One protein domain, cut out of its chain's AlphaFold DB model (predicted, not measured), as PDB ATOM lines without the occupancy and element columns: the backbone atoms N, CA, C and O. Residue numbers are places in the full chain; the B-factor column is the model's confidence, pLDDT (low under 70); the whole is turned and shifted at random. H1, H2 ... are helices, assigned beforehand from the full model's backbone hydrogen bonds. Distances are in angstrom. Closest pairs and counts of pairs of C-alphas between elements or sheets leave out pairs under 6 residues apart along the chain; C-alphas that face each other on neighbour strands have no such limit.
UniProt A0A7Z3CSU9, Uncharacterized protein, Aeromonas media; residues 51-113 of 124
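AT A GLANCE: This is residues 51 to 113 of the 124 residues of an uncharacterized protein of Aeromonas media (UniProt A0A7Z3CSU9). The longest helix, H3, folds back beside H2 as a helical hairpin, and H1 packs crosswise on residues 79 to 84 of H2. The printed part has 63 residues with three named helices, in the order H1, H2, H3, and no named strand: all helix. It is compact, with a radius of gyration of the C-alphas of 10.8 A and spans of 31 by 28 by 20 A.

IN THESE COORDINATES: Find C-alpha 97 at (-156.819, 91.866, 67.227); from there H3 runs 24.5 A to C-alpha 113 at (-140.745, 96.107, 49.222). H2 is residues 73 to 85, 18.7 A. H1, residues 51 to 64, runs 20.1 A from (-144.152, 104.736, 68.464).

HOW THE PARTS SIT: Look at Ala 84 and Gln 101, where H2 and H3 touch, their closest C-alphas 5.0 A apart; this hairpin runs opposite ways at a shallow tilt of 24 degrees. H2 touches H3 with residues 80 to 85 alone. H1 touches H2 about perpendicular, at 86 degrees, with the C-alphas of Leu 60 and Ala 83 closest at 5.2 A. H1 and H3 are close but not clearly touching, the closest C-alphas, Leu 56 and Ala 100, 7.1 A apart. Every O i to N i+4 pair is within hydrogen-bond range in H1 and H2, and 12 of 13 in H3.

THE WHOLE: The C-alphas farthest apart, His 88 and Thr 113, are 30.7 A apart. The printed part has no cut; the link H2 to H3 is long, at 11 residues. Confidence is under 70 at residues 112 to 113.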
ATOM      1  N   GLU A  51    -143.896 105.222  67.100       84.12
ATOM      2  CA  GLU A  51    -144.152 104.736  68.464       84.12
ATOM      3  C   GLU A  51    -145.283 103.702  68.512       84.12
ATOM      4  O   GLU A  51    -145.169 102.693  69.205       84.12
ATOM      5  N   HIS A  52    -146.336 103.912  67.720       85.62
ATOM      6  CA  HIS A  52    -147.462 102.989  67.632       85.62
ATOM      7  C   HIS A  52    -147.056 101.605  67.097       85.62
ATOM      8  O   HIS A  52    -147.424 100.587  67.682       85.62
ATOM      9  N   ASP A  53    -146.237 101.560  66.044       90.06
ATOM     10  CA  ASP A  53    -145.753 100.308  65.452       90.06
ATOM     11  C   ASP A  53    -144.793  99.583  66.398       90.06
ATOM     12  O   ASP A  53    -144.863  98.366  66.561       90.06
ATOM     13  N   ARG A  54    -143.938 100.338  67.096       88.81
ATOM     14  CA  ARG A  54    -143.055  99.792  68.132       88.81
ATOM     15  C   ARG A  54    -143.831  99.203  69.298       88.81
ATOM     16  O   ARG A  54    -143.488  98.121  69.766       88.81
ATOM     17  N   ALA A  55    -144.853  99.908  69.777       87.88
ATOM     18  CA  ALA A  55    -145.698  99.442  70.868       87.88
ATOM     19  C   ALA A  55    -146.461  98.172  70.474       87.88
ATOM     20  O   ALA A  55    -146.547  97.244  71.277       87.88
ATOM     21  N   LEU A  56    -146.952  98.103  69.232       90.56
ATOM     22  CA  LEU A  56    -147.563  96.898  68.682       90.56
ATOM     23  C   LEU A  56    -146.564  95.733  68.659       90.56
ATOM     24  O   LEU A  56    -146.847  94.683  69.229       90.56
ATOM     25  N   LEU A  57    -145.381  95.918  68.063       91.06
ATOM     26  CA  LEU A  57    -144.363  94.864  67.971       91.06
ATOM     27  C   LEU A  57    -143.882  94.387  69.346       91.06
ATOM     28  O   LEU A  57    -143.730  93.186  69.540       91.06
ATOM     29  N   ALA A  58    -143.699  95.294  70.308       89.88
ATOM     30  CA  ALA A  58    -143.332  94.946  71.680       89.88
ATOM     31  C   ALA A  58    -144.445  94.166  72.401       89.88
ATOM     32  O   ALA A  58    -144.185  93.218  73.139       89.88
ATOM     33  N   GLY A  59    -145.704  94.540  72.182       88.25
ATOM     34  CA  GLY A  59    -146.847  93.816  72.726       88.25
ATOM     35  C   GLY A  59    -146.961  92.389  72.178       88.25
ATOM     36  O   GLY A  59    -147.110  91.418  72.929       88.25
ATOM     37  N   LEU A  60    -146.797  92.241  70.862       91.88
ATOM     38  CA  LEU A  60    -146.792  90.943  70.191       91.88
ATOM     39  C   LEU A  60    -145.580  90.089  70.595       91.88
ATOM     40  O   LEU A  60    -145.740  88.896  70.856       91.88
ATOM     41  N   SER A  61    -144.391  90.690  70.719       90.62
ATOM     42  CA  SER A  61    -143.172  89.976  71.115       90.62
ATOM     43  C   SER A  61    -143.298  89.380  72.516       90.62
ATOM     44  O   SER A  61    -142.975  88.209  72.724       90.62
ATOM     45  N   LEU A  62    -143.862  90.140  73.457       88.12
ATOM     46  CA  LEU A  62    -144.144  89.663  74.808       88.12
ATOM     47  C   LEU A  62    -145.191  88.545  74.813       88.12
ATOM     48  O   LEU A  62    -145.038  87.566  75.542       88.12
ATOM     49  N   THR A  63    -146.225  88.666  73.976       89.12
ATOM     50  CA  THR A  63    -147.312  87.678  73.879       89.12
ATOM     51  C   THR A  63    -146.791  86.305  73.445       89.12
ATOM     52  O   THR A  63    -147.130  85.302  74.070       89.12
ATOM     53  N   CYS A  64    -145.927  86.244  72.425       90.56
ATOM     54  CA  CYS A  64    -145.384  84.977  71.918       90.56
ATOM     55  C   CYS A  64    -144.012  84.588  72.512       90.56
ATOM     56  O   CYS A  64    -143.423  83.581  72.113       90.56
ATOM     57  N   GLN A  65    -143.506  85.354  73.488       89.88
ATOM     58  CA  GLN A  65    -142.188  85.168  74.116       89.88
ATOM     59  C   GLN A  65    -141.055  85.151  73.085       89.88
ATOM     60  O   GLN A  65    -140.249  84.216  73.036       89.88
ATOM     61  N   LEU A  66    -141.004  86.190  72.252       90.94
ATOM     62  CA  LEU A  66    -140.128  86.257  71.092       90.94
ATOM     63  C   LEU A  66    -138.664  85.963  71.432       90.94
ATOM     64  O   LEU A  66    -138.026  85.195  70.723       90.94
ATOM     65  N   GLY A  67    -138.156  86.462  72.556       87.94
ATOM     66  CA  GLY A  67    -136.792  86.251  73.038       87.94
ATOM     67  C   GLY A  67    -136.399  84.788  73.276       87.94
ATOM     68  O   GLY A  67    -135.216  84.505  73.463       87.94
ATOM     69  N   LYS A  68    -137.354  83.848  73.241       89.00
ATOM     70  CA  LYS A  68    -137.114  82.395  73.304       89.00
ATOM     71  C   LYS A  68    -137.118  81.702  71.941       89.00
ATOM     72  O   LYS A  68    -136.728  80.542  71.864       89.00
ATOM     73  N   GLN A  69    -137.552  82.380  70.882       90.94
ATOM     74  CA  GLN A  69    -137.578  81.818  69.531       90.94
ATOM     75  C   GLN A  69    -136.165  81.720  68.939       90.94
ATOM     76  O   GLN A  69    -135.248  82.379  69.430       90.94
ATOM     77  N   PRO A  70    -135.938  80.940  67.879       89.50
ATOM     78  CA  PRO A  70    -134.701  81.028  67.109       89.50
ATOM     79  C   PRO A  70    -134.493  82.433  66.517       89.50
ATOM     80  O   PRO A  70    -135.453  83.153  66.235       89.50
ATOM     81  N   VAL A  71    -133.231  82.825  66.336       89.69
ATOM     82  CA  VAL A  71    -132.830  84.107  65.725       89.69
ATOM     83  C   VAL A  71    -132.853  83.946  64.200       89.69
ATOM     84  O   VAL A  71    -131.825  83.988  63.535       89.69
ATOM     85  N   GLU A  72    -134.042  83.690  63.652       90.44
ATOM     86  CA  GLU A  72    -134.278  83.443  62.224       90.44
ATOM     87  C   GLU A  72    -135.593  84.098  61.780       90.44
ATOM     88  O   GLU A  72    -136.538  84.199  62.562       90.44
ATOM     89  N   GLU A  73    -135.702  84.507  60.512       89.69
ATOM     90  CA  GLU A  73    -136.884  85.240  60.037       89.69
ATOM     91  C   GLU A  73    -138.193  84.457  60.197       89.69
ATOM     92  O   GLU A  73    -139.170  84.974  60.740       89.69
ATOM     93  N   ALA A  74    -138.231  83.213  59.717       92.94
ATOM     94  CA  ALA A  74    -139.443  82.402  59.693       92.94
ATOM     95  C   ALA A  74    -140.070  82.182  61.089       92.94
ATOM     96  O   ALA A  74    -141.265  82.465  61.238       92.94
ATOM     97  N   PRO A  75    -139.326  81.738  62.124       92.62
ATOM     98  CA  PRO A  75    -139.897  81.568  63.458       92.62
ATOM     99  C   PRO A  75    -140.289  82.894  64.115       92.62
ATOM    100  O   PRO A  75    -141.292  82.936  64.825       92.62
ATOM    101  N   VAL A  76    -139.570  83.988  63.847       93.44
ATOM    102  CA  VAL A  76    -139.937  85.324  64.347       93.44
ATOM    103  C   VAL A  76    -141.275  85.772  63.751       93.44
ATOM    104  O   VAL A  76    -142.166  86.191  64.486       93.44
ATOM    105  N   ILE A  77    -141.468  85.621  62.437       95.06
ATOM    106  CA  ILE A  77    -142.737  85.956  61.767       95.06
ATOM    107  C   ILE A  77    -143.878  85.084  62.291       95.06
ATOM    108  O   ILE A  77    -144.961  85.598  62.569       95.06
ATOM    109  N   ALA A  78    -143.650  83.775  62.423       95.38
ATOM    110  CA  ALA A  78    -144.659  82.843  62.918       95.38
ATOM    111  C   ALA A  78    -145.104  83.203  64.344       95.38
ATOM    112  O   ALA A  78    -146.303  83.271  64.603       95.38
ATOM    113  N   CYS A  79    -144.152  83.517  65.228       94.25
ATOM    114  CA  CYS A  79    -144.407  83.982  66.594       94.25
ATOM    115  C   CYS A  79    -145.287  85.240  66.605       94.25
ATOM    116  O   CYS A  79    -146.312  85.280  67.283       94.25
ATOM    117  N   LEU A  80    -144.925  86.258  65.817       94.44
ATOM    118  CA  LEU A  80    -145.668  87.519  65.764       94.44
ATOM    119  C   LEU A  80    -147.082  87.336  65.192       94.44
ATOM    120  O   LEU A  80    -148.025  87.952  65.686       94.44
ATOM    121  N   ARG A  81    -147.246  86.474  64.182       95.94
ATOM    122  CA  ARG A  81    -148.559  86.143  63.611       95.94
ATOM    123  C   ARG A  81    -149.449  85.406  64.604       95.94
ATOM    124  O   ARG A  81    -150.621  85.751  64.716       95.94
ATOM    125  N   ASP A  82    -148.893  84.442  65.334       94.06
ATOM    126  CA  ASP A  82    -149.605  83.722  66.394       94.06
ATOM    127  C   ASP A  82    -150.040  84.677  67.516       94.06
ATOM    128  O   ASP A  82    -151.195  84.665  67.942       94.06
ATOM    129  N   ALA A  83    -149.160  85.602  67.914       92.12
ATOM    130  CA  ALA A  83    -149.515  86.662  68.849       92.12
ATOM    131  C   ALA A  83    -150.653  87.549  68.327       92.12
ATOM    132  O   ALA A  83    -151.541  87.894  69.097       92.12
ATOM    133  N   ALA A  84    -150.665  87.918  67.044       91.94
ATOM    134  CA  ALA A  84    -151.674  88.832  66.504       91.94
ATOM    135  C   ALA A  84    -153.092  88.230  66.498       91.94
ATOM    136  O   ALA A  84    -154.067  88.942  66.744       91.94
ATOM    137  N   ILE A  85    -153.211  86.917  66.279       92.19
ATOM    138  CA  ILE A  85    -154.499  86.203  66.320       92.19
ATOM    139  C   ILE A  85    -154.918  85.786  67.738       92.19
ATOM    140  O   ILE A  85    -156.032  85.299  67.933       92.19
ATOM    141  N   ASN A  86    -154.045  85.958  68.734       88.25
ATOM    142  CA  ASN A  86    -154.319  85.560  70.107       88.25
ATOM    143  C   ASN A  86    -155.298  86.548  70.777       88.25
ATOM    144  O   ASN A  86    -154.951  87.717  70.951       88.25
ATOM    145  N   PRO A  87    -156.481  86.110  71.249       85.81
ATOM    146  CA  PRO A  87    -157.476  86.997  71.870       85.81
ATOM    147  C   PRO A  87    -157.012  87.625  73.196       85.81
ATOM    148  O   PRO A  87    -157.663  88.521  73.726       85.81
ATOM    149  N   HIS A  88    -155.900  87.145  73.753       84.56
ATOM    150  CA  HIS A  88    -155.268  87.662  74.963       84.56
ATOM    151  C   HIS A  88    -153.931  88.352  74.675       84.56
ATOM    152  O   HIS A  88    -153.105  88.499  75.579       84.56
ATOM    153  N   ALA A  89    -153.704  88.761  73.425       85.75
ATOM    154  CA  ALA A  89    -152.521  89.511  73.051       85.75
ATOM    155  C   ALA A  89    -152.401  90.813  73.850       85.75
ATOM    156  O   ALA A  89    -153.377  91.526  74.095       85.75
ATOM    157  N   LEU A  90    -151.171  91.138  74.234       85.19
ATOM    158  CA  LEU A  90    -150.844  92.428  74.819       85.19
ATOM    159  C   LEU A  90    -150.828  93.464  73.694       85.19
ATOM    160  O   LEU A  90    -149.823  93.624  73.014       85.19
ATOM    161  N   LEU A  91    -151.952  94.140  73.475       86.62
ATOM    162  CA  LEU A  91    -152.090  95.145  72.422       86.62
ATOM    163  C   LEU A  91    -152.064  96.573  72.991       86.62
ATOM    164  O   LEU A  91    -152.452  96.793  74.147       86.62
ATOM    165  N   PRO A  92    -151.620  97.570  72.201       80.12
ATOM    166  CA  PRO A  92    -151.757  98.975  72.566       80.12
ATOM    167  C   PRO A  92    -153.223  99.358  72.812       80.12
ATOM    168  O   PRO A  92    -154.152  98.765  72.267       80.12
ATOM    169  N   LYS A  93    -153.450 100.391  73.631       80.88
ATOM    170  CA  LYS A  93    -154.812 100.849  73.946       80.88
ATOM    171  C   LYS A  93    -155.560 101.254  72.674       80.88
ATOM    172  O   LYS A  93    -155.070 102.088  71.918       80.88
ATOM    173  N   GLY A  94    -156.770 100.722  72.506       82.00
ATOM    174  CA  GLY A  94    -157.637 101.034  71.369       82.00
ATOM    175  C   GLY A  94    -157.301 100.276  70.085       82.00
ATOM    176  O   GLY A  94    -157.924 100.562  69.073       82.00
ATOM    177  N   VAL A  95    -156.352  99.333  70.126       85.94
ATOM    178  CA  VAL A  95    -156.060  98.412  69.022       85.94
ATOM    179  C   VAL A  95    -156.715  97.075  69.331       85.94
ATOM    180  O   VAL A  95    -156.463  96.498  70.393       85.94
ATOM    181  N   ASP A  96    -157.555  96.588  68.424       90.56
ATOM    182  CA  ASP A  96    -158.102  95.237  68.512       90.56
ATOM    183  C   ASP A  96    -157.222  94.218  67.769       90.56
ATOM    184  O   ASP A  96    -156.221  94.552  67.129       90.56
ATOM    185  N   ASN A  97    -157.566  92.937  67.880       88.25
ATOM    186  CA  ASN A  97    -156.819  91.866  67.227       88.25
ATOM    187  C   ASN A  97    -156.830  91.954  65.697       88.25
ATOM    188  O   ASN A  97    -155.837  91.589  65.066       88.25
ATOM    189  N   GLN A  98    -157.929  92.412  65.097       92.25
ATOM    190  CA  GLN A  98    -158.035  92.521  63.644       92.25
ATOM    191  C   GLN A  98    -157.122  93.638  63.135       92.25
ATOM    192  O   GLN A  98    -156.367  93.424  62.185       92.25
ATOM    193  N   ASP A  99    -157.121  94.781  63.816       92.69
ATOM    194  CA  ASP A  99    -156.239  95.910  63.540       92.69
ATOM    195  C   ASP A  99    -154.770  95.538  63.757       92.69
ATOM    196  O   ASP A  99    -153.919  95.819  62.909       92.69
ATOM    197  N   ALA A 100    -154.459  94.843  64.857       91.50
ATOM    198  CA  ALA A 100    -153.117  94.347  65.149       91.50
ATOM    199  C   ALA A 100    -152.608  93.403  64.052       91.50
ATOM    200  O   ALA A 100    -151.482  93.555  63.572       91.50
ATOM    201  N   GLN A 101    -153.445  92.455  63.620       94.06
ATOM    202  CA  GLN A 101    -153.124  91.526  62.542       94.06
ATOM    203  C   GLN A 101    -152.928  92.261  61.213       94.06
ATOM    204  O   GLN A 101    -151.918  92.062  60.536       94.06
ATOM    205  N   ALA A 102    -153.855  93.144  60.842       94.75
ATOM    206  CA  ALA A 102    -153.774  93.912  59.606       94.75
ATOM    207  C   ALA A 102    -152.522  94.803  59.571       94.75
ATOM    208  O   ALA A 102    -151.840  94.889  58.538       94.75
ATOM    209  N   ARG A 103    -152.180  95.434  60.702       94.00
ATOM    210  CA  ARG A 103    -150.990  96.276  60.812       94.00
ATOM    211  C   ARG A 103    -149.710  95.451  60.755       94.00
ATOM    212  O   ARG A 103    -148.822  95.820  59.990       94.00
ATOM    213  N   LEU A 104    -149.636  94.318  61.458       95.00
ATOM    214  CA  LEU A 104    -148.492  93.405  61.378       95.00
ATOM    215  C   LEU A 104    -148.244  92.952  59.935       95.00
ATOM    216  O   LEU A 104    -147.125  93.058  59.440       95.00
ATOM    217  N   GLU A 105    -149.282  92.500  59.231       95.12
ATOM    218  CA  GLU A 105    -149.149  92.070  57.836       95.12
ATOM    219  C   GLU A 105    -148.716  93.215  56.912       95.12
ATOM    220  O   GLU A 105    -148.010  92.992  55.930       95.12
ATOM    221  N   THR A 106    -149.101  94.452  57.223       94.25
ATOM    222  CA  THR A 106    -148.643  95.634  56.486       94.25
ATOM    223  C   THR A 106    -147.154  95.885  56.712       94.25
ATOM    224  O   THR A 106    -146.416  95.982  55.735       94.25
ATOM    225  N   LEU A 107    -146.685  95.865  57.964       92.69
ATOM    226  CA  LEU A 107    -145.259  95.995  58.298       92.69
ATOM    227  C   LEU A 107    -144.409  94.879  57.663       92.69
ATOM    228  O   LEU A 107    -143.279  95.115  57.226       92.69
ATOM    229  N   LEU A 108    -144.954  93.660  57.583       92.62
ATOM    230  CA  LEU A 108    -144.312  92.518  56.929       92.62
ATOM    231  C   LEU A 108    -144.253  92.646  55.400       92.62
ATOM    232  O   LEU A 108    -143.354  92.073  54.790       92.62
ATOM    233  N   ARG A 109    -145.176  93.380  54.769       92.06
ATOM    234  CA  ARG A 109    -145.123  93.686  53.328       92.06
ATOM    235  C   ARG A 109    -144.180  94.845  53.027       92.06
ATOM    236  O   ARG A 109    -143.368  94.739  52.112       92.06
ATOM    237  N   GLU A 110    -144.247  95.912  53.822       88.31
ATOM    238  CA  GLU A 110    -143.383  97.091  53.689       88.31
ATOM    239  C   GLU A 110    -141.898  96.707  53.762       88.31
ATOM    240  O   GLU A 110    -141.083  97.210  52.986       88.31
ATOM    241  N   ARG A 111    -141.549  95.736  54.622       84.81
ATOM    242  CA  ARG A 111    -140.182  95.200  54.684       84.81
ATOM    243  C   ARG A 111    -139.748  94.577  53.347       84.81
ATOM    244  O   ARG A 111    -138.634  94.825  52.914       84.81
ATOM    245  N   SER A 112    -140.616  93.789  52.694       68.44
ATOM    246  CA  SER A 112    -140.273  93.047  51.470       68.44
ATOM    247  C   SER A 112    -140.133  93.967  50.266       68.44
ATOM    248  O   SER A 112    -139.332  93.694  49.381       68.44
ATOM    249  N   THR A 113    -140.868  95.079  50.259       60.72
ATOM    250  CA  THR A 113    -140.745  96.107  49.222       60.72
ATOM    251  C   THR A 113    -139.505  96.983  49.413       60.72
ATOM    252  O   THR A 113    -138.939  97.456  48.433       60.72
TER     253      THR A 113